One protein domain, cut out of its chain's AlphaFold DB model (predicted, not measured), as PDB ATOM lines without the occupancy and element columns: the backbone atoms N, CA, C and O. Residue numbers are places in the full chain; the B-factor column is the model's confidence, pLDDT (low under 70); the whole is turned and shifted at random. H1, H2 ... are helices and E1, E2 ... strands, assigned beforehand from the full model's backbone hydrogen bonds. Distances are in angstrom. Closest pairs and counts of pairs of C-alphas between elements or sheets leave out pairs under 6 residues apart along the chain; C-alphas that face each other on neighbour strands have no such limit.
ATOM      1  N   PRO A  28      89.520 136.784  33.160       74.00
ATOM      2  CA  PRO A  28      88.823 137.668  34.097       74.00
ATOM      3  C   PRO A  28      87.340 137.317  34.285       74.00
ATOM      4  O   PRO A  28      86.834 137.385  35.404       74.00
ATOM      5  N   LEU A  29      86.656 136.856  33.235       70.19
ATOM      6  CA  LEU A  29      85.259 136.436  33.326       70.19
ATOM      7  C   LEU A  29      85.121 135.146  34.150       70.19
ATOM      8  O   LEU A  29      84.241 135.022  35.003       70.19
ATOM      9  N   LEU A  30      86.026 134.185  33.946       71.19
ATOM     10  CA  LEU A  30      86.048 132.945  34.726       71.19
ATOM     11  C   LEU A  30      86.407 133.190  36.197       71.19
ATOM     12  O   LEU A  30      85.947 132.432  37.062       71.19
ATOM     13  N   GLN A  31      87.208 134.213  36.498       73.69
ATOM     14  CA  GLN A  31      87.492 134.642  37.870       73.69
ATOM     15  C   GLN A  31      86.278 135.321  38.516       73.69
ATOM     16  O   GLN A  31      85.916 134.946  39.631       73.69
ATOM     17  N   GLN A  32      85.577 136.207  37.803       72.31
ATOM     18  CA  GLN A  32      84.353 136.853  38.300       72.31
ATOM     19  C   GLN A  32      83.243 135.844  38.628       72.31
ATOM     20  O   GLN A  32      82.610 135.937  39.679       72.31
ATOM     21  N   ILE A  33      83.056 134.809  37.803       76.00
ATOM     22  CA  ILE A  33      82.082 133.735  38.088       76.00
ATOM     23  C   ILE A  33      82.460 132.962  39.365       76.00
ATOM     24  O   ILE A  33      81.593 132.459  40.081       76.00
ATOM     25  N   THR A  34      83.755 132.886  39.680       74.94
ATOM     26  CA  THR A  34      84.241 132.208  40.891       74.94
ATOM     27  C   THR A  34      83.965 133.025  42.154       74.94
ATOM     28  O   THR A  34      83.702 132.430  43.196       74.94
ATOM     29  N   SER A  35      83.998 134.360  42.073       73.50
ATOM     30  CA  SER A  35      83.794 135.245  43.226       73.50
ATOM     31  C   SER A  35      82.323 135.589  43.476       73.50
ATOM     32  O   SER A  35      81.892 135.585  44.627       73.50
ATOM     33  N   GLN A  36      81.536 135.845  42.428       72.88
ATOM     34  CA  GLN A  36      80.168 136.369  42.558       72.88
ATOM     35  C   GLN A  36      79.062 135.308  42.436       72.88
ATOM     36  O   GLN A  36      77.894 135.627  42.642       72.88
ATOM     37  N   LYS A  37      79.406 134.037  42.160       68.00
ATOM     38  CA  LYS A  37      78.504 132.880  41.924       68.00
ATOM     39  C   LYS A  37      77.557 133.009  40.718       68.00
ATOM     40  O   LYS A  37      77.317 131.994  40.063       68.00
ATOM     41  N   VAL A  38      77.058 134.209  40.421       75.81
ATOM     42  CA  VAL A  38      76.260 134.572  39.244       75.81
ATOM     43  C   VAL A  38      76.812 135.870  38.662       75.81
ATOM     44  O   VAL A  38      76.920 136.861  39.377       75.81
ATOM     45  N   VAL A  39      77.150 135.874  37.375       79.31
ATOM     46  CA  VAL A  39      77.627 137.074  36.667       79.31
ATOM     47  C   VAL A  39      76.818 137.245  35.390       79.31
ATOM     48  O   VAL A  39      76.749 136.318  34.583       79.31
ATOM     49  N   SER A  40      76.204 138.413  35.206       77.06
ATOM     50  CA  SER A  40      75.568 138.792  33.943       77.06
ATOM     51  C   SER A  40      76.624 139.256  32.945       77.06
ATOM     52  O   SER A  40      77.479 140.078  33.274       77.06
ATOM     53  N   ILE A  41      76.546 138.747  31.726       72.62
ATOM     54  CA  ILE A  41      77.457 139.034  30.622       72.62
ATOM     55  C   ILE A  41      76.610 139.642  29.512       72.62
ATOM     56  O   ILE A  41      75.611 139.048  29.116       72.62
ATOM     57  N   SER A  42      76.999 140.805  29.007       73.25
ATOM     58  CA  SER A  42      76.340 141.433  27.862       73.25
ATOM     59  C   SER A  42      77.376 141.669  26.776       73.25
ATOM     60  O   SER A  42      78.427 142.243  27.055       73.25
ATOM     61  N   ASP A  43      77.084 141.223  25.560       68.00
ATOM     62  CA  ASP A  43      77.931 141.422  24.382       68.00
ATOM     63  C   ASP A  43      77.049 141.763  23.177       68.00
ATOM     64  O   ASP A  43      76.412 140.889  22.578       68.00
ATOM     65  N   GLY A  44      76.945 143.060  22.879       72.81
ATOM     66  CA  GLY A  44      75.999 143.582  21.894       72.81
ATOM     67  C   GLY A  44      74.556 143.184  22.226       72.81
ATOM     68  O   GLY A  44      74.056 143.483  23.305       72.81
ATOM     69  N   GLU A  45      73.905 142.479  21.302       65.25
ATOM     70  CA  GLU A  45      72.517 141.997  21.417       65.25
ATOM     71  C   GLU A  45      72.376 140.697  22.226       65.25
ATOM     72  O   GLU A  45      71.275 140.171  22.402       65.25
ATOM     73  N   ARG A  46      73.493 140.135  22.703       70.56
ATOM     74  CA  ARG A  46      73.501 138.865  23.427       70.56
ATOM     75  C   ARG A  46      73.611 139.112  24.917       70.56
ATOM     76  O   ARG A  46      74.564 139.734  25.387       70.56
ATOM     77  N   MET A  47      72.680 138.536  25.663       74.19
ATOM     78  CA  MET A  47      72.723 138.501  27.116       74.19
ATOM     79  C   MET A  47      73.005 137.078  27.579       74.19
ATOM     80  O   MET A  47      72.417 136.109  27.100       74.19
ATOM     81  N   GLY A  48      73.934 136.936  28.510       75.50
ATOM     82  CA  GLY A  48      74.322 135.657  29.069       75.50
ATOM     83  C   GLY A  48      74.509 135.711  30.573       75.50
ATOM     84  O   GLY A  48      74.676 136.770  31.169       75.50
ATOM     85  N   TYR A  49      74.501 134.537  31.188       80.88
ATOM     86  CA  TYR A  49      74.768 134.370  32.608       80.88
ATOM     87  C   TYR A  49      75.849 133.312  32.801       80.88
ATOM     88  O   TYR A  49      75.819 132.242  32.184       80.88
ATOM     89  N   GLY A  50      76.812 133.629  33.660       81.81
ATOM     90  CA  GLY A  50      77.811 132.703  34.170       81.81
ATOM     91  C   GLY A  50      77.426 132.231  35.566       81.81
ATOM     92  O   GLY A  50      77.183 133.056  36.443       81.81
ATOM     93  N   LEU A  51      77.380 130.917  35.776       81.25
ATOM     94  CA  LEU A  51      76.993 130.282  37.034       81.25
ATOM     95  C   LEU A  51      78.082 129.323  37.516       81.25
ATOM     96  O   LEU A  51      78.654 128.566  36.724       81.25
ATOM     97  N   LEU A  52      78.325 129.309  38.827       79.19
ATOM     98  CA  LEU A  52      79.171 128.310  39.480       79.19
ATOM     99  C   LEU A  52      78.306 127.229  40.147       79.19
ATOM    100  O   LEU A  52      77.707 127.449  41.199       79.19
ATOM    101  N   LEU A  53      78.276 126.037  39.557       79.69
ATOM    102  CA  LEU A  53      77.547 124.877  40.069       79.69
ATOM    103  C   LEU A  53      78.483 123.944  40.837       79.69
ATOM    104  O   LEU A  53      79.660 123.815  40.508       79.69
ATOM    105  N   HIS A  54      77.953 123.266  41.852       80.19
ATOM    106  CA  HIS A  54      78.668 122.227  42.590       80.19
ATOM    107  C   HIS A  54      77.882 120.922  42.479       80.19
ATOM    108  O   HIS A  54      76.661 120.921  42.607       80.19
ATOM    109  N   ASN A  55      78.568 119.813  42.228       77.69
ATOM    110  CA  ASN A  55      77.948 118.488  42.233       77.69
ATOM    111  C   ASN A  55      77.891 117.930  43.669       77.69
ATOM    112  O   ASN A  55      78.662 118.352  44.529       77.69
ATOM    113  N   SER A  56      77.046 116.927  43.923       72.38
ATOM    114  CA  SER A  56      76.910 116.217  45.208       72.38
ATOM    115  C   SER A  56      78.239 115.633  45.734       72.38
ATOM    116  O   SER A  56      78.394 115.431  46.932       72.38
ATOM    117  N   LYS A  57      79.241 115.456  44.856       73.38
ATOM    118  CA  LYS A  57      80.625 115.062  45.189       73.38
ATOM    119  C   LYS A  57      81.598 116.239  45.424       73.38
ATOM    120  O   LYS A  57      82.805 116.031  45.426       73.38
ATOM    121  N   GLY A  58      81.115 117.479  45.539       73.00
ATOM    122  CA  GLY A  58      81.927 118.681  45.800       73.00
ATOM    123  C   GLY A  58      82.675 119.273  44.592       73.00
ATOM    124  O   GLY A  58      83.421 120.239  44.740       73.00
ATOM    125  N   GLN A  59      82.491 118.732  43.385       77.69
ATOM    126  CA  GLN A  59      83.162 119.217  42.170       77.69
ATOM    127  C   GLN A  59      82.507 120.494  41.626       77.69
ATOM    128  O   GLN A  59      81.284 120.547  41.495       77.69
ATOM    129  N   ARG A  60      83.327 121.500  41.288       78.19
ATOM    130  CA  ARG A  60      82.901 122.825  40.803       78.19
ATOM    131  C   ARG A  60      82.870 122.894  39.280       78.19
ATOM    132  O   ARG A  60      83.895 122.684  38.639       78.19
ATOM    133  N   TYR A  61      81.729 123.276  38.724       79.25
ATOM    134  CA  TYR A  61      81.525 123.503  37.297       79.25
ATOM    135  C   TYR A  61      81.177 124.965  37.049       79.25
ATOM    136  O   TYR A  61      80.320 125.528  37.724       79.25
ATOM    137  N   LYS A  62      81.825 125.578  36.058       79.06
ATOM    138  CA  LYS A  62      81.462 126.907  35.559       79.06
ATOM    139  C   LYS A  62      80.639 126.716  34.295       79.06
ATOM    140  O   LYS A  62      81.128 126.126  33.332       79.06
ATOM    141  N   VAL A  63      79.399 127.182  34.311       80.62
ATOM    142  CA  VAL A  63      78.491 127.112  33.164       80.62
ATOM    143  C   VAL A  63      78.249 128.527  32.676       80.62
ATOM    144  O   VAL A  63      77.914 129.401  33.467       80.62
ATOM    145  N   VAL A  64      78.427 128.749  31.377       79.44
ATOM    146  CA  VAL A  64      78.109 130.018  30.721       79.44
ATOM    147  C   VAL A  64      77.033 129.738  29.681       79.44
ATOM    148  O   VAL A  64      77.230 128.893  28.806       79.44
ATOM    149  N   SER A  65      75.898 130.424  29.787       78.94
ATOM    150  CA  SER A  65      74.802 130.366  28.812       78.94
ATOM    151  C   SER A  65      74.550 131.746  28.225       78.94
ATOM    152  O   SER A  65      74.579 132.721  28.967       78.94
ATOM    153  N   TYR A  66      74.263 131.818  26.927       73.56
ATOM    154  CA  TYR A  66      73.894 133.045  26.223       73.56
ATOM    155  C   TYR A  66      72.557 132.863  25.502       73.56
ATOM    156  O   TYR A  66      72.243 131.767  25.033       73.56
ATOM    157  N   ALA A  67      71.797 133.945  25.396       73.94
ATOM    158  CA  ALA A  67      70.601 134.065  24.580       73.94
ATOM    159  C   ALA A  67      70.661 135.392  23.809       73.94
ATOM    160  O   ALA A  67      71.255 136.366  24.273       73.94
ATOM    161  N   ILE A  68      70.082 135.405  22.613       70.19
ATOM    162  CA  ILE A  68      69.868 136.626  21.832       70.19
ATOM    163  C   ILE A  68      68.398 136.990  22.012       70.19
ATOM    164  O   ILE A  68      67.542 136.112  21.865       70.19
ATOM    165  N   ASP A  69      68.106 138.237  22.374       71.50
ATOM    166  CA  ASP A  69      66.730 138.713  22.539       71.50
ATOM    167  C   ASP A  69      66.168 139.258  21.215       71.50
ATOM    168  O   ASP A  69      65.805 140.429  21.090       71.50
TER     169      ASP A  69
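What this domain is: This is residues 28 to 69 of the 283 residues of the protein "HAMP domain-containing protein" of Siphonobacter sp. BAB-5405 (UniProt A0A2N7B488). A narrow, twisted sheet of three strands has one short helix, H1, packed over one face; the other face is bare. The printed part has 42 residues, in the order H1, E1, E2, E3, class mixed; E1 E2 E3 form a meander, each strand the antiparallel neighbour of the one before. It is only just loose, close to compact, with a radius of gyration of the C-alphas of 11.3 A and spans of 37 by 18 by 11 A.

Where its parts are: H1, residues 28 to 36, begins at C-alpha (88.823, 137.668, 34.097) and is 12.2 A long. E1 is residues 38 to 43, 16.4 A; E2 is 46 to 54, 25.9 A; E3 is 60 to 68, 26.8 A, ending at C-alpha (69.868, 136.626, 21.832).

How they stand to each other: H1 is on the sheet at a height of 7.6 A, over E2, slantwise at 49 degrees on the local plane; their closest C-alphas, Ile 33 and Gly 50, are 5.9 A apart. In H1 every O i to N i+4 pair is within hydrogen-bond range. Hairpin E1 and E2 has N 41 and O 48 at 2.8 A; hairpin E2 and E3 has N 51 and O 63 at 2.8 A.

The domain as a whole: The farthest C-alphas, Gly 44 and Lys 57, are 37.1 A apart. The printed part has no cut, and its three links are tight. Residues 37, 43 and 45 are under pLDDT 70.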